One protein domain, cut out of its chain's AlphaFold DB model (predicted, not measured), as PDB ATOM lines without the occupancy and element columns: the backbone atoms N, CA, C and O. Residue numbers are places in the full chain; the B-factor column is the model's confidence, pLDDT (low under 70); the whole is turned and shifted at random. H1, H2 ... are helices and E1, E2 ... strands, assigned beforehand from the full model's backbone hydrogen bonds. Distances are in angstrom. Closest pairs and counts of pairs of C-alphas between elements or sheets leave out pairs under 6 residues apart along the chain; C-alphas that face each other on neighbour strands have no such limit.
ATOM      1  N   PHE A 174       2.553 112.554 151.784       89.94
ATOM      2  CA  PHE A 174       2.429 111.779 150.559       89.94
ATOM      3  C   PHE A 174       2.808 112.628 149.351       89.94
ATOM      4  O   PHE A 174       2.647 113.849 149.356       89.94
ATOM      5  N   GLY A 175       3.281 111.964 148.306       90.62
ATOM      6  CA  GLY A 175       3.541 112.564 147.005       90.62
ATOM      7  C   GLY A 175       3.174 111.573 145.912       90.62
ATOM      8  O   GLY A 175       3.414 110.381 146.073       90.62
ATOM      9  N   GLU A 176       2.587 112.060 144.823       93.00
ATOM     10  CA  GLU A 176       2.243 111.257 143.647       93.00
ATOM     11  C   GLU A 176       3.059 111.745 142.450       93.00
ATOM     12  O   GLU A 176       3.057 112.939 142.146       93.00
ATOM     13  N   ASN A 177       3.746 110.824 141.770       92.56
ATOM     14  CA  ASN A 177       4.570 111.091 140.587       92.56
ATOM     15  C   ASN A 177       5.592 112.225 140.787       92.56
ATOM     16  O   ASN A 177       5.780 113.080 139.919       92.56
ATOM     17  N   VAL A 178       6.254 112.240 141.943       93.75
ATOM     18  CA  VAL A 178       7.283 113.233 142.262       93.75
ATOM     19  C   VAL A 178       8.665 112.785 141.788       93.75
ATOM     20  O   VAL A 178       8.929 111.606 141.539       93.75
ATOM     21  N   SER A 179       9.573 113.751 141.668       91.00
ATOM     22  CA  SER A 179      10.991 113.483 141.403       91.00
ATOM     23  C   SER A 179      11.733 113.030 142.668       91.00
ATOM     24  O   SER A 179      11.310 113.340 143.782       91.00
ATOM     25  N   VAL A 180      12.892 112.373 142.509       89.75
ATOM     26  CA  VAL A 180      13.759 111.935 143.630       89.75
ATOM     27  C   VAL A 180      14.062 113.079 144.599       89.75
ATOM     28  O   VAL A 180      13.952 112.910 145.809       89.75
ATOM     29  N   ASN A 181      14.354 114.272 144.074       87.12
ATOM     30  CA  ASN A 181      14.707 115.455 144.870       87.12
ATOM     31  C   ASN A 181      13.549 115.994 145.729       87.12
ATOM     32  O   ASN A 181      13.771 116.811 146.618       87.12
ATOM     33  N   GLN A 182      12.317 115.579 145.436       86.00
ATOM     34  CA  GLN A 182      11.098 115.944 146.164       86.00
ATOM     35  C   GLN A 182      10.568 114.779 147.012       86.00
ATOM     36  O   GLN A 182       9.494 114.877 147.608       86.00
ATOM     37  N   SER A 183      11.297 113.664 147.040       86.81
ATOM     38  CA  SER A 183      10.930 112.448 147.754       86.81
ATOM     39  C   SER A 183      11.837 112.228 148.975       86.81
ATOM     40  O   SER A 183      12.931 112.793 149.041       86.81
ATOM     41  N   PRO A 184      11.410 111.417 149.957       85.00
ATOM     42  CA  PRO A 184      12.262 110.997 151.061       85.00
ATOM     43  C   PRO A 184      13.546 110.319 150.567       85.00
ATOM     44  O   PRO A 184      13.534 109.596 149.573       85.00
ATOM     45  N   SER A 185      14.636 110.465 151.321       84.12
ATOM     46  CA  SER A 185      15.970 109.926 150.993       84.12
ATOM     47  C   SER A 185      16.063 108.395 150.928       84.12
ATOM     48  O   SER A 185      17.129 107.854 150.647       84.12
ATOM     49  N   ILE A 186      14.963 107.688 151.185       86.50
ATOM     50  CA  ILE A 186      14.888 106.228 151.155       86.50
ATOM     51  C   ILE A 186      14.881 105.655 149.734       86.50
ATOM     52  O   ILE A 186      15.209 104.484 149.538       86.50
ATOM     53  N   PHE A 187      14.500 106.462 148.742       91.25
ATOM     54  CA  PHE A 187      14.455 106.041 147.348       91.25
ATOM     55  C   PHE A 187      15.848 106.062 146.708       91.25
ATOM     56  O   PHE A 187      16.660 106.943 147.001       91.25
ATOM     57  N   PRO A 188      16.150 105.117 145.802       93.19
ATOM     58  CA  PRO A 188      17.422 105.117 145.098       93.19
ATOM     59  C   PRO A 188      17.511 106.308 144.138       93.19
ATOM     60  O   PRO A 188      16.522 106.717 143.538       93.19
ATOM     61  N   ALA A 189      18.724 106.823 143.927       91.50
ATOM     62  CA  ALA A 189      18.965 108.039 143.138       91.50
ATOM     63  C   ALA A 189      18.464 107.977 141.679       91.50
ATOM     64  O   ALA A 189      18.244 109.012 141.056       91.50
ATOM     65  N   GLN A 190      18.303 106.771 141.137       93.25
ATOM     66  CA  GLN A 190      17.841 106.513 139.772       93.25
ATOM     67  C   GLN A 190      16.335 106.234 139.663       93.25
ATOM     68  O   GLN A 190      15.860 105.961 138.566       93.25
ATOM     69  N   ALA A 191      15.596 106.259 140.778       95.44
ATOM     70  CA  ALA A 191      14.152 106.070 140.759       95.44
ATOM     71  C   ALA A 191      13.460 107.195 139.981       95.44
ATOM     72  O   ALA A 191      13.833 108.365 140.068       95.44
ATOM     73  N   THR A 192      12.409 106.852 139.250       96.12
ATOM     74  CA  THR A 192      11.526 107.819 138.589       96.12
ATOM     75  C   THR A 192      10.072 107.522 138.940       96.12
ATOM     76  O   THR A 192       9.771 106.471 139.500       96.12
ATOM     77  N   GLU A 193       9.170 108.469 138.659       95.25
ATOM     78  CA  GLU A 193       7.722 108.305 138.888       95.25
ATOM     79  C   GLU A 193       7.391 107.847 140.317       95.25
ATOM     80  O   GLU A 193       6.669 106.873 140.538       95.25
ATOM     81  N   ILE A 194       7.972 108.537 141.300       96.56
ATOM     82  CA  ILE A 194       7.889 108.122 142.695       96.56
ATOM     83  C   ILE A 194       6.531 108.525 143.253       96.56
ATOM     84  O   ILE A 194       6.178 109.706 143.267       96.56
ATOM     85  N   SER A 195       5.810 107.547 143.785       96.00
ATOM     86  CA  SER A 195       4.586 107.765 144.546       96.00
ATOM     87  C   SER A 195       4.714 107.114 145.913       96.00
ATOM     88  O   SER A 195       5.081 105.946 146.021       96.00
ATOM     89  N   TYR A 196       4.452 107.866 146.976       95.19
ATOM     90  CA  TYR A 196       4.682 107.402 148.339       95.19
ATOM     91  C   TYR A 196       3.680 107.970 149.327       95.19
ATOM     92  O   TYR A 196       3.080 109.021 149.115       95.19
ATOM     93  N   CYS A 197       3.543 107.277 150.451       93.31
ATOM     94  CA  CYS A 197       2.833 107.750 151.620       93.31
ATOM     95  C   CYS A 197       3.569 107.276 152.876       93.31
ATOM     96  O   CYS A 197       4.024 106.134 152.951       93.31
ATOM     97  N   ARG A 198       3.690 108.168 153.857       89.06
ATOM     98  CA  ARG A 198       4.208 107.880 155.191       89.06
ATOM     99  C   ARG A 198       3.138 108.231 156.212       89.06
ATOM    100  O   ARG A 198       2.614 109.348 156.201       89.06
ATOM    101  N   ASP A 199       2.810 107.281 157.076       82.94
ATOM    102  CA  ASP A 199       1.942 107.545 158.215       82.94
ATOM    103  C   ASP A 199       2.732 108.139 159.393       82.94
ATOM    104  O   ASP A 199       3.965 108.173 159.415       82.94
ATOM    105  N   ASN A 200       2.003 108.605 160.403       72.12
ATOM    106  CA  ASN A 200       2.591 109.274 161.566       72.12
ATOM    107  C   ASN A 200       3.244 108.284 162.551       72.12
ATOM    108  O   ASN A 200       3.785 108.705 163.570       72.12
ATOM    109  N   ARG A 201       3.157 106.975 162.287       73.00
ATOM    110  CA  ARG A 201       3.751 105.906 163.100       73.00
ATOM    111  C   ARG A 201       5.040 105.363 162.493       73.00
ATOM    112  O   ARG A 201       5.635 104.479 163.080       73.00
ATOM    113  N   GLY A 202       5.484 105.902 161.359       77.94
ATOM    114  CA  GLY A 202       6.687 105.435 160.677       77.94
ATOM    115  C   GLY A 202       6.428 104.326 159.659       77.94
ATOM    116  O   GLY A 202       7.375 103.903 158.999       77.94
ATOM    117  N   THR A 203       5.173 103.914 159.452       87.75
ATOM    118  CA  THR A 203       4.807 103.065 158.318       87.75
ATOM    119  C   THR A 203       4.999 103.857 157.035       87.75
ATOM    120  O   THR A 203       4.515 104.983 156.887       87.75
ATOM    121  N   PHE A 204       5.678 103.255 156.076       92.19
ATOM    122  CA  PHE A 204       5.985 103.847 154.794       92.19
ATOM    123  C   PHE A 204       5.612 102.882 153.680       92.19
ATOM    124  O   PHE A 204       5.900 101.691 153.746       92.19
ATOM    125  N   ALA A 205       4.980 103.400 152.640       95.00
ATOM    126  CA  ALA A 205       4.704 102.656 151.428       95.00
ATOM    127  C   ALA A 205       5.076 103.520 150.231       95.00
ATOM    128  O   ALA A 205       4.726 104.700 150.178       95.00
ATOM    129  N   GLY A 206       5.773 102.932 149.269       95.94
ATOM    130  CA  GLY A 206       6.245 103.632 148.086       95.94
ATOM    131  C   GLY A 206       6.253 102.732 146.865       95.94
ATOM    132  O   GLY A 206       6.483 101.531 146.968       95.94
ATOM    133  N   GLU A 207       6.022 103.319 145.705       96.56
ATOM    134  CA  GLU A 207       6.206 102.683 144.410       96.56
ATOM    135  C   GLU A 207       6.941 103.635 143.473       96.56
ATOM    136  O   GLU A 207       6.770 104.851 143.549       96.56
ATOM    137  N   PHE A 208       7.797 103.081 142.626       97.56
ATOM    138  CA  PHE A 208       8.652 103.860 141.740       97.56
ATOM    139  C   PHE A 208       9.157 102.997 140.592       97.56
ATOM    140  O   PHE A 208       9.241 101.773 140.700       97.56
ATOM    141  N   THR A 209       9.513 103.646 139.495       97.94
ATOM    142  CA  THR A 209      10.081 103.009 138.310       97.94
ATOM    143  C   THR A 209      11.600 102.888 138.477       97.94
ATOM    144  O   THR A 209      12.268 103.842 138.889       97.94
ATOM    145  N   ILE A 210      12.144 101.696 138.226       97.56
ATOM    146  CA  ILE A 210      13.572 101.365 138.342       97.56
ATOM    147  C   ILE A 210      13.890 100.112 137.517       97.56
ATOM    148  O   ILE A 210      13.029  99.270 137.321       97.56
ATOM    149  N   ASP A 211      15.131  99.946 137.070       97.38
ATOM    150  CA  ASP A 211      15.587  98.702 136.446       97.38
ATOM    151  C   ASP A 211      15.939  97.614 137.483       97.38
ATOM    152  O   ASP A 211      16.226  97.892 138.653       97.38
ATOM    153  N   GLU A 212      16.000  96.350 137.051       96.75
ATOM    154  CA  GLU A 212      16.318  95.228 137.949       96.75
ATOM    155  C   GLU A 212      17.678  95.405 138.650       96.75
ATOM    156  O   GLU A 212      17.832  95.124 139.844       96.75
ATOM    157  N   THR A 213      18.681  95.906 137.922       96.62
ATOM    158  CA  THR A 213      20.023  96.144 138.473       96.62
ATOM    159  C   THR A 213      19.980  97.202 139.572       96.62
ATOM    160  O   THR A 213      20.625  97.047 140.614       96.62
ATOM    161  N   GLY A 214      19.206  98.264 139.361       95.69
ATOM    162  CA  GLY A 214      18.929  99.290 140.350       95.69
ATOM    163  C   GLY A 214      18.255  98.763 141.593       95.69
ATOM    164  O   GLY A 214      18.723  99.031 142.699       95.69
ATOM    165  N   PHE A 215      17.201  97.970 141.410       96.75
ATOM    166  CA  PHE A 215      16.482  97.349 142.513       96.75
ATOM    167  C   PHE A 215      17.419  96.505 143.382       96.75
ATOM    168  O   PHE A 215      17.461  96.674 144.600       96.75
ATOM    169  N   ARG A 216      18.252  95.659 142.762       95.56
ATOM    170  CA  ARG A 216      19.227  94.831 143.488       95.56
ATOM    171  C   ARG A 216      20.238  95.671 144.264       95.56
ATOM    172  O   ARG A 216      20.529  95.362 145.416       95.56
ATOM    173  N   LYS A 217      20.775  96.738 143.661       94.44
ATOM    174  CA  LYS A 217      21.705  97.655 144.343       94.44
ATOM    175  C   LYS A 217      21.049  98.358 145.526       94.44
ATOM    176  O   LYS A 217      21.662  98.445 146.584       94.44
ATOM    177  N   TRP A 218      19.822  98.830 145.344       93.69
ATOM    178  CA  TRP A 218      19.058  99.516 146.375       93.69
ATOM    179  C   TRP A 218      18.768  98.602 147.570       93.69
ATOM    180  O   TRP A 218      19.096  98.959 148.699       93.69
ATOM    181  N   VAL A 219      18.284  97.381 147.329       93.06
ATOM    182  CA  VAL A 219      18.079  96.382 148.390       93.06
ATOM    183  C   VAL A 219      19.390  96.078 149.125       93.06
ATOM    184  O   VAL A 219      19.438  96.102 150.352       93.06
ATOM    185  N   ASN A 220      20.480  95.865 148.385       90.81
ATOM    186  CA  ASN A 220      21.793  95.577 148.969       90.81
ATOM    187  C   ASN A 220      22.382  96.754 149.768       90.81
ATOM    188  O   ASN A 220      23.289  96.545 150.573       90.81
ATOM    189  N   SER A 221      21.895  97.982 149.555       88.69
ATOM    190  CA  SER A 221      22.297  99.153 150.343       88.69
ATOM    191  C   SER A 221      21.596  99.260 151.702       88.69
ATOM    192  O   SER A 221      22.013 100.080 152.512       88.69
ATOM    193  N   GLY A 222      20.610  98.397 151.979       83.12
ATOM    194  CA  GLY A 222      19.774  98.455 153.177       83.12
ATOM    195  C   GLY A 222      18.643  99.455 152.994       83.12
ATOM    196  O   GLY A 222      18.857 100.665 152.935       83.12
ATOM    197  N   ILE A 223      17.416  98.953 152.870       85.25
ATOM    198  CA  ILE A 223      16.253  99.799 152.605       85.25
ATOM    199  C   ILE A 223      15.850 100.488 153.907       85.25
ATOM    200  O   ILE A 223      15.215  99.888 154.770       85.25
ATOM    201  N   GLY A 224      16.220 101.760 154.043       70.31
ATOM    202  CA  GLY A 224      15.764 102.625 155.133       70.31
ATOM    203  C   GLY A 224      16.396 102.381 156.503       70.31
ATOM    204  O   GLY A 224      16.158 103.188 157.397       70.31
ATOM    205  N   SER A 225      17.203 101.331 156.684       75.62
ATOM    206  CA  SER A 225      17.867 101.042 157.959       75.62
ATOM    207  C   SER A 225      19.237 100.376 157.783       75.62
ATOM    208  O   SER A 225      19.483  99.636 156.824       75.62
ATOM    209  N   LEU A 226      20.146 100.639 158.729       76.62
ATOM    210  CA  LEU A 226      21.476 100.012 158.778       76.62
ATOM    211  C   LEU A 226      21.364  98.523 159.139       76.62
ATOM    212  O   LEU A 226      22.189  97.705 158.732       76.62
ATOM    213  N   GLU A 227      20.318  98.161 159.872       80.81
ATOM    214  CA  GLU A 227      19.983  96.807 160.288       80.81
ATOM    215  C   GLU A 227      19.610  95.941 159.078       80.81
ATOM    216  O   GLU A 227      20.127  94.829 158.933       80.81
ATOM    217  N   SER A 228      18.798  96.473 158.154       78.81
ATOM    218  CA  SER A 228      18.483  95.820 156.876       78.81
ATOM    219  C   SER A 228      19.750  95.581 156.045       78.81
ATOM    220  O   SER A 228      19.924  94.498 155.478       78.81
ATOM    221  N   GLN A 229      20.677  96.546 156.036       81.12
ATOM    222  CA  GLN A 229      21.969  96.413 155.357       81.12
ATOM    223  C   GLN A 229      22.833  95.301 155.976       81.12
ATOM    224  O   GLN A 229      23.446  94.500 155.264       81.12
ATOM    225  N   ALA A 230      22.888  95.237 157.308       79.19
ATOM    226  CA  ALA A 230      23.707  94.276 158.042       79.19
ATOM    227  C   ALA A 230      23.175  92.835 157.947       79.19
ATOM    228  O   ALA A 230      23.962  91.888 158.015       79.19
ATOM    229  N   ALA A 231      21.864  92.663 157.760       79.44
ATOM    230  CA  ALA A 231      21.203  91.362 157.783       79.44
ATOM    231  C   ALA A 231      21.544  90.447 156.594       79.44
ATOM    232  O   ALA A 231      21.361  89.236 156.699       79.44
ATOM    233  N   LYS A 232      22.049  90.996 155.476       81.06
ATOM    234  CA  LYS A 232      22.457  90.239 154.270       81.06
ATOM    235  C   LYS A 232      21.403  89.232 153.779       81.06
ATOM    236  O   LYS A 232      21.747  88.154 153.294       81.06
ATOM    237  N   VAL A 233      20.122  89.573 153.913       88.19
ATOM    238  CA  VAL A 233      19.032  88.716 153.437       88.19
ATOM    239  C   VAL A 233      19.056  88.678 151.904       88.19
ATOM    240  O   VAL A 233      19.129  89.738 151.278       88.19
ATOM    241  N   PRO A 234      19.033  87.484 151.282       89.69
ATOM    242  CA  PRO A 234      19.085  87.369 149.833       89.69
ATOM    243  C   PRO A 234      17.792  87.868 149.180       89.69
ATOM    244  O   PRO A 234      16.699  87.742 149.725       89.69
ATOM    245  N   ILE A 235      17.932  88.401 147.968       93.94
ATOM    246  CA  ILE A 235      16.805  88.686 147.078       93.94
ATOM    247  C   ILE A 235      16.385  87.373 146.422       93.94
ATOM    248  O   ILE A 235      17.219  86.687 145.827       93.94
ATOM    249  N   GLU A 236      15.099  87.052 146.482       95.62
ATOM    250  CA  GLU A 236      14.540  85.825 145.919       95.62
ATOM    251  C   GLU A 236      13.689  86.122 144.685       95.62
ATOM    252  O   GLU A 236      13.086  87.189 144.567       95.62
ATOM    253  N   SER A 237      13.604  85.170 143.759       96.12
ATOM    254  CA  SER A 237      12.625  85.238 142.671       96.12
ATOM    255  C   SER A 237      11.236  84.847 143.172       96.12
ATOM    256  O   SER A 237      11.087  83.932 143.985       96.12
ATOM    257  N   ILE A 238      10.208  85.515 142.656       94.62
ATOM    258  CA  ILE A 238       8.814  85.228 143.002       94.62
ATOM    259  C   ILE A 238       8.422  83.873 142.401       94.62
ATOM    260  O   ILE A 238       8.299  83.726 141.191       94.62
ATOM    261  N   SER A 239       8.243  82.868 143.261       91.12
ATOM    262  CA  SER A 239       7.801  81.516 142.872       91.12
ATOM    263  C   SER A 239       6.305  81.280 143.094       91.12
ATOM    264  O   SER A 239       5.725  80.345 142.541       91.12
ATOM    265  N   LYS A 240       5.671  82.114 143.922       93.88
ATOM    266  CA  LYS A 240       4.235  82.113 144.223       93.88
ATOM    267  C   LYS A 240       3.745  83.557 144.239       93.88
ATOM    268  O   LYS A 240       4.514  84.406 144.674       93.88
ATOM    269  N   PRO A 241       2.486  83.839 143.859       94.75
ATOM    270  CA  PRO A 241       1.972  85.201 143.866       94.75
ATOM    271  C   PRO A 241       2.135  85.890 145.227       94.75
ATOM    272  O   PRO A 241       1.660  85.386 146.248       94.75
ATOM    273  N   VAL A 242       2.792  87.050 145.234       95.00
ATOM    274  CA  VAL A 242       3.054  87.865 146.426       95.00
ATOM    275  C   VAL A 242       2.110  89.053 146.430       95.00
ATOM    276  O   VAL A 242       1.973  89.753 145.428       95.00
ATOM    277  N   LYS A 243       1.477  89.308 147.576       95.19
ATOM    278  CA  LYS A 243       0.712  90.535 147.809       95.19
ATOM    279  C   LYS A 243       1.583  91.557 148.522       95.19
ATOM    280  O   LYS A 243       2.208  91.231 149.531       95.19
ATOM    281  N   ILE A 244       1.575  92.788 148.028       94.81
ATOM    282  CA  ILE A 244       2.208  93.935 148.680       94.81
ATOM    283  C   ILE A 244       1.209  95.086 148.794       94.81
ATOM    284  O   ILE A 244       0.395  95.324 147.896       94.81
ATOM    285  N   ARG A 245       1.252  95.783 149.932       94.12
ATOM    286  CA  ARG A 245       0.458  96.989 150.174       94.12
ATOM    287  C   ARG A 245       1.032  98.160 149.389       94.12
ATOM    288  O   ARG A 245       2.237  98.390 149.406       94.12
ATOM    289  N   ARG A 246       0.160  98.913 148.727       93.94
ATOM    290  CA  ARG A 246       0.515 100.116 147.969       93.94
ATOM    291  C   ARG A 246       0.340 101.367 148.816       93.94
ATOM    292  O   ARG A 246      -0.389 101.363 149.807       93.94
ATOM    293  N   TYR A 247       0.959 102.462 148.389       90.81
ATOM    294  CA  TYR A 247       0.880 103.744 149.087       90.81
ATOM    295  C   TYR A 247      -0.547 104.296 149.315       90.81
ATOM    296  O   TYR A 247      -0.740 104.897 150.375       90.81
ATOM    297  N   PRO A 248      -1.580 104.036 148.473       89.00
ATOM    298  CA  PRO A 248      -2.945 104.473 148.771       89.00
ATOM    299  C   PRO A 248      -3.537 103.800 150.014       89.00
ATOM    300  O   PRO A 248      -4.340 104.409 150.709       89.00
ATOM    301  N   SER A 249      -3.074 102.594 150.380       87.00
ATOM    302  CA  SER A 249      -3.524 101.911 151.607       87.00
ATOM    303  C   SER A 249      -3.212 102.689 152.889       87.00
ATOM    304  O   SER A 249      -3.810 102.442 153.935       87.00
ATOM    305  N   LEU A 250      -2.279 103.642 152.816       84.69
ATOM    306  CA  LEU A 250      -1.887 104.487 153.933       84.69
ATOM    307  C   LEU A 250      -2.619 105.830 153.956       84.69
ATOM    308  O   LEU A 250      -2.292 106.648 154.808       84.69
ATOM    309  N   SER A 251      -3.601 106.114 153.092       82.12
ATOM    310  CA  SER A 251      -4.370 107.368 153.147       82.12
ATOM    311  C   SER A 251      -5.703 107.279 152.414       82.12
ATOM    312  O   SER A 251      -5.734 107.065 151.210       82.12
ATOM    313  N   GLU A 252      -6.800 107.604 153.100       81.81
ATOM    314  CA  GLU A 252      -8.140 107.715 152.490       81.81
ATOM    315  C   GLU A 252      -8.237 108.830 151.433       81.81
ATOM    316  O   GLU A 252      -9.179 108.870 150.647       81.81
ATOM    317  N   LYS A 253      -7.277 109.767 151.419       80.06
ATOM    318  CA  LYS A 253      -7.232 110.856 150.433       80.06
ATOM    319  C   LYS A 253      -6.677 110.414 149.079       80.06
ATOM    320  O   LYS A 253      -6.847 111.141 148.106       80.06
ATOM    321  N   LEU A 254      -5.977 109.283 149.038       83.50
ATOM    322  CA  LEU A 254      -5.349 108.757 147.834       83.50
ATOM    323  C   LEU A 254      -6.306 107.789 147.142       83.50
ATOM    324  O   LEU A 254      -6.972 106.988 147.793       83.50
ATOM    325  N   GLN A 255      -6.373 107.860 145.816       84.12
ATOM    326  CA  GLN A 255      -7.207 106.964 145.020       84.12
ATOM    327  C   GLN A 255      -6.355 105.843 144.423       84.12
ATOM    328  O   GLN A 255      -5.237 106.073 143.970       84.12
ATOM    329  N   GLY A 256      -6.889 104.623 144.389       87.38
ATOM    330  CA  GLY A 256      -6.241 103.482 143.746       87.38
ATOM    331  C   GLY A 256      -6.410 102.184 144.522       87.38
ATOM    332  O   GLY A 256      -7.006 102.145 145.595       87.38
ATOM    333  N   GLU A 257      -5.882 101.099 143.962       90.25
ATOM    334  CA  GLU A 257      -5.866  99.802 144.635       90.25
ATOM    335  C   GLU A 257      -4.929  99.833 145.849       90.25
ATOM    336  O   GLU A 257      -3.761 100.206 145.738       90.25
ATOM    337  N   GLU A 258      -5.427  99.392 147.006       91.44
ATOM    338  CA  GLU A 258      -4.657  99.336 148.256       91.44
ATOM    339  C   GLU A 258      -3.564  98.259 148.246       91.44
ATOM    340  O   GLU A 258      -2.606  98.317 149.020       91.44
ATOM    341  N   GLN A 259      -3.702  97.248 147.390       93.06
ATOM    342  CA  GLN A 259      -2.780  96.123 147.280       93.06
ATOM    343  C   GLN A 259      -2.601  95.737 145.820       93.06
ATOM    344  O   GLN A 259      -3.533  95.843 145.031       93.06
ATOM    345  N   ILE A 260      -1.422  95.222 145.489       94.31
ATOM    346  CA  ILE A 260      -1.147  94.585 144.202       94.31
ATOM    347  C   ILE A 260      -0.643  93.165 144.438       94.31
ATOM    348  O   ILE A 260       0.036  92.889 145.429       94.31
ATOM    349  N   THR A 261      -1.019  92.259 143.537       95.88
ATOM    350  CA  THR A 261      -0.516  90.883 143.520       95.88
ATOM    351  C   THR A 261       0.442  90.725 142.350       95.88
ATOM    352  O   THR A 261       0.064  90.992 141.212       95.88
ATOM    353  N   LEU A 262       1.666  90.290 142.634       94.75
ATOM    354  CA  LEU A 262       2.722  90.067 141.651       94.75
ATOM    355  C   LEU A 262       3.004  88.572 141.554       94.75
ATOM    356  O   LEU A 262       3.260  87.928 142.569       94.75
ATOM    357  N   SER A 263       2.928  88.022 140.343       94.12
ATOM    358  CA  SER A 263       3.165  86.594 140.085       94.12
ATOM    359  C   SER A 263       4.602  86.289 139.663       94.12
ATOM    360  O   SER A 263       5.042  85.157 139.824       94.12
ATOM    361  N   GLU A 264       5.321  87.284 139.144       93.69
ATOM    362  CA  GLU A 264       6.677  87.163 138.602       93.69
ATOM    363  C   GLU A 264       7.510  88.382 139.016       93.69
ATOM    364  O   GLU A 264       6.958  89.460 139.255       93.69
ATOM    365  N   GLY A 265       8.830  88.202 139.116       96.19
ATOM    366  CA  GLY A 265       9.771  89.254 139.497       96.19
ATOM    367  C   GLY A 265      10.665  88.879 140.676       96.19
ATOM    368  O   GLY A 265      11.008  87.708 140.869       96.19
ATOM    369  N   LEU A 266      11.059  89.879 141.465       97.25
ATOM    370  CA  LEU A 266      11.939  89.706 142.626       97.25
ATOM    371  C   LEU A 266      11.254  90.146 143.913       97.25
ATOM    372  O   LEU A 266      10.497  91.111 143.917       97.25
ATOM    373  N   GLN A 267      11.574  89.481 145.017       96.81
ATOM    374  CA  GLN A 267      11.124  89.843 146.352       96.81
ATOM    375  C   GLN A 267      12.298  89.954 147.324       96.81
ATOM    376  O   GLN A 267      13.289  89.226 147.243       96.81
ATOM    377  N   TYR A 268      12.143  90.857 148.279       95.69
ATOM    378  CA  TYR A 268      12.985  91.015 149.447       95.69
ATOM    379  C   TYR A 268      12.079  91.158 150.667       95.69
ATOM    380  O   TYR A 268      11.176  91.997 150.693       95.69
ATOM    381  N   LEU A 269      12.311  90.306 151.659       93.75
ATOM    382  CA  LEU A 269      11.548  90.249 152.897       93.75
ATOM    383  C   LEU A 269      12.532  90.241 154.054       93.75
ATOM    384  O   LEU A 269      13.280  89.283 154.227       93.75
ATOM    385  N   TRP A 270      12.523  91.299 154.849       93.62
ATOM    386  CA  TRP A 270      13.353  91.409 156.035       93.62
ATOM    387  C   TRP A 270      12.501  91.794 157.234       93.62
ATOM    388  O   TRP A 270      11.634  92.658 157.145       93.62
ATOM    389  N   HIS A 271      12.757  91.147 158.362       90.69
ATOM    390  CA  HIS A 271      12.061  91.415 159.608       90.69
ATOM    391  C   HIS A 271      13.044  91.315 160.769       90.69
ATOM    392  O   HIS A 271      13.822  90.359 160.847       90.69
ATOM    393  N   PHE A 272      12.994  92.299 161.659       87.56
ATOM    394  CA  PHE A 272      13.764  92.325 162.892       87.56
ATOM    395  C   PHE A 272      13.005  93.124 163.951       87.56
ATOM    396  O   PHE A 272      12.658  94.278 163.709       87.56
ATOM    397  N   GLU A 273      12.763  92.511 165.113       87.38
ATOM    398  CA  GLU A 273      12.005  93.109 166.224       87.38
ATOM    399  C   GLU A 273      10.670  93.710 165.747       87.38
ATOM    400  O   GLU A 273       9.820  92.977 165.243       87.38
ATOM    401  N   ASP A 274      10.497  95.027 165.858       82.62
ATOM    402  CA  ASP A 274       9.274  95.740 165.483       82.62
ATOM    403  C   ASP A 274       9.344  96.353 164.069       82.62
ATOM    404  O   ASP A 274       8.456  97.099 163.644       82.62
ATOM    405  N   GLN A 275      10.387  96.012 163.302       85.19
ATOM    406  CA  GLN A 275      10.577  96.457 161.926       85.19
ATOM    407  C   GLN A 275      10.326  95.337 160.916       85.19
ATOM    408  O   GLN A 275      10.788  94.203 161.051       85.19
ATOM    409  N   ASN A 276       9.604  95.668 159.853       91.38
ATOM    410  CA  ASN A 276       9.372  94.799 158.710       91.38
ATOM    411  C   ASN A 276       9.567  95.599 157.424       91.38
ATOM    412  O   ASN A 276       8.929  96.632 157.234       91.38
ATOM    413  N   VAL A 277      10.419  95.103 156.535       93.69
ATOM    414  CA  VAL A 277      10.658  95.653 155.205       93.69
ATOM    415  C   VAL A 277      10.276  94.597 154.179       93.69
ATOM    416  O   VAL A 277      10.885  93.532 154.090       93.69
ATOM    417  N   GLN A 278       9.296  94.932 153.353       95.38
ATOM    418  CA  GLN A 278       8.914  94.170 152.177       95.38
ATOM    419  C   GLN A 278       9.181  95.025 150.940       95.38
ATOM    420  O   GLN A 278       8.622  96.109 150.797       95.38
ATOM    421  N   ALA A 279      10.007  94.532 150.024       96.56
ATOM    422  CA  ALA A 279      10.225  95.155 148.727       96.56
ATOM    423  C   ALA A 279      10.027  94.130 147.614       96.56
ATOM    424  O   ALA A 279      10.483  92.994 147.715       96.56
ATOM    425  N   VAL A 280       9.324  94.515 146.555       97.44
ATOM    426  CA  VAL A 280       9.000  93.632 145.434       97.44
ATOM    427  C   VAL A 280       9.220  94.387 144.132       97.44
ATOM    428  O   VAL A 280       8.874  95.562 144.032       97.44
ATOM    429  N   PHE A 281       9.802  93.725 143.142       97.94
ATOM    430  CA  PHE A 281      10.086  94.274 141.822       97.94
ATOM    431  C   PHE A 281       9.286  93.525 140.760       97.94
ATOM    432  O   PHE A 281       9.435  92.311 140.629       97.94
ATOM    433  N   ASP A 282       8.460  94.252 140.010       97.19
ATOM    434  CA  ASP A 282       7.714  93.765 138.852       97.19
ATOM    435  C   ASP A 282       8.574  93.908 137.590       97.19
ATOM    436  O   ASP A 282       8.745  95.010 137.064       97.19
ATOM    437  N   GLN A 283       9.091  92.781 137.096       93.56
ATOM    438  CA  GLN A 283       9.915  92.723 135.883       93.56
ATOM    439  C   GLN A 283       9.157  93.138 134.615       93.56
ATOM    440  O   GLN A 283       9.780  93.549 133.644       93.56
ATOM    441  N   THR A 284       7.826  93.030 134.590       93.75
ATOM    442  CA  THR A 284       7.041  93.349 133.385       93.75
ATOM    443  C   THR A 284       6.825  94.847 133.205       93.75
ATOM    444  O   THR A 284       6.621  95.313 132.085       93.75
ATOM    445  N   LYS A 285       6.859  95.599 134.309       94.19
ATOM    446  CA  LYS A 285       6.581  97.042 134.346       94.19
ATOM    447  C   LYS A 285       7.788  97.884 134.744       94.19
ATOM    448  O   LYS A 285       7.631  99.096 134.854       94.19
ATOM    449  N   ASP A 286       8.931  97.254 135.018       96.31
ATOM    450  CA  ASP A 286      10.113  97.897 135.599       96.31
ATOM    451  C   ASP A 286       9.753  98.765 136.817       96.31
ATOM    452  O   ASP A 286      10.167  99.918 136.960       96.31
ATOM    453  N   ARG A 287       8.911  98.214 137.703       96.75
ATOM    454  CA  ARG A 287       8.349  98.950 138.840       96.75
ATOM    455  C   ARG A 287       8.641  98.242 140.148       96.75
ATOM    456  O   ARG A 287       8.343  97.062 140.320       96.75
ATOM    457  N   ALA A 288       9.207  98.982 141.089       97.44
ATOM    458  CA  ALA A 288       9.424  98.530 142.448       97.44
ATOM    459  C   ALA A 288       8.302  99.022 143.362       97.44
ATOM    460  O   ALA A 288       7.802 100.141 143.236       97.44
ATOM    461  N   TYR A 289       7.947  98.173 144.314       97.19
ATOM    462  CA  TYR A 289       6.997  98.426 145.381       97.19
ATOM    463  C   TYR A 289       7.704  98.166 146.702       97.19
ATOM    464  O   TYR A 289       8.422  97.177 146.844       97.19
ATOM    465  N   CYS A 290       7.502  99.036 147.678       95.81
ATOM    466  CA  CYS A 290       8.080  98.888 149.000       95.81
ATOM    467  C   CYS A 290       7.061  99.216 150.080       95.81
ATOM    468  O   CYS A 290       6.243 100.125 149.945       95.81
ATOM    469  N   TYR A 291       7.129  98.442 151.148       95.19
ATOM    470  CA  TYR A 291       6.328  98.596 152.338       95.19
ATOM    471  C   TYR A 291       7.234  98.379 153.541       95.19
ATOM    472  O   TYR A 291       7.845  97.323 153.692       95.19
ATOM    473  N   ILE A 292       7.333  99.396 154.380       92.81
ATOM    474  CA  ILE A 292       8.145  99.400 155.584       92.81
ATOM    475  C   ILE A 292       7.200  99.669 156.733       92.81
ATOM    476  O   ILE A 292       6.508 100.684 156.751       92.81
ATOM    477  N   ASN A 293       7.162  98.760 157.690       89.75
ATOM    478  CA  ASN A 293       6.461  98.959 158.939       89.75
ATOM    479  C   ASN A 293       7.495  99.077 160.050       89.75
ATOM    480  O   ASN A 293       8.295  98.164 160.221       89.75
ATOM    481  N   SER A 294       7.489 100.199 160.760       79.75
ATOM    482  CA  SER A 294       8.287 100.405 161.970       79.75
ATOM    483  C   SER A 294       7.292 100.690 163.085       79.75
ATOM    484  O   SER A 294       6.594 101.700 163.012       79.75
ATOM    485  N   HIS A 295       7.146  99.775 164.040       64.19
ATOM    486  CA  HIS A 295       6.297  99.970 165.218       64.19
ATOM    487  C   HIS A 295       7.114 100.221 166.479       64.19
ATOM    488  O   HIS A 295       8.300  99.837 166.500       64.19
TER     489      HIS A 295
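What this domain is: This is residues 174 to 295 of the 295 residues of an uncharacterized protein of Rubinisphaera sp (UniProt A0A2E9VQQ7). A twisted wall of six antiparallel strands has one helix, H1, over one face and a small two-stranded sheet, E4 and E5, crossed over part of the other, so that the two sheets are partly face to face. The short helix H3 packs beside the small sheet on E2 and E3, and H2 grazes the wall near E6. The printed part has 122 residues, with named elements in the order E1 E2 E3 H1 H2 E4 H3 E5 E6 E7 E8; the class is mixed, helices and strands. The large sheet's order is E1 E2 E3 E8 E7 E6. The whole is compact and rounded, with a radius of gyration of the C-alphas of 13.2 A and spans of 35 by 32 by 28 A.

How they stand to each other: The large sheet holds E1, residues 174 to 178, E2, 192 to 198, E3, 204 to 209, E8, 287 to 294, E7, 275 to 282, and E6, 266 to 272; E1 and E6 are its edge strands. E1 E2 E3 and E6 E7 E8 are meanders, each strand the antiparallel neighbour of the one before. Within hydrogen-bond range are N 175 and O 196 of E1 and E2, 3.1 A, N 195 and O 207 of E2 and E3, 2.9 A, N 206 and O 290 of E3 and E8, 2.9 A, N 278 and O 291 of E7 and E8, 2.8 A, and N 268 and O 279 of E6 and E7, 2.8 A. H1, residues 212 to 220, is on the sheet at a height of 9.4 A and runs along the strands, at 5 degrees to E7 on the local plane. The closest C-alphas of H1 and E7 are those of Phe 215 and Phe 281, 7.1 A. H2, residues 226 to 230, only grazes the sheet with residues 227 to 229. E4, residues 242 to 245, and E5, residues 259 to 262, are antiparallel, with N 244 and O 260 3.0 A apart. Their sheet and the large one form a sandwich, two sheets face to face, with strands at 57 degrees. The closest C-alphas of E4 and E8 are those of Arg 245 and Tyr 291, 6.5 A. H3, residues 247 to 250, is on the large sheet at a height of 6.9 A, on the opposite face from H1. In H1 and H2 every O i to N i+4 pair is within hydrogen-bond range; H3 is too short for one.

Where its parts are: E1 begins at C-alpha 174, (2.429, 111.779, 150.559). E7 measures 23.4 A, E8 23.2 A, E6 20.5 A and H1 12.3 A. E8 ends at C-alpha 294, (8.287, 100.405, 161.970).

The domain as a whole: The C-alphas farthest apart are those of Lys 232 and Lys 253, 36.3 A. The printed part has no cut. The links E1 to E2 and H2 to E4 are long; in the latter, residues 236 to 237 pair antiparallel with 266 to 267 of E6. Mean pLDDT of the printed part is 90.4, and residue 295 is under 70.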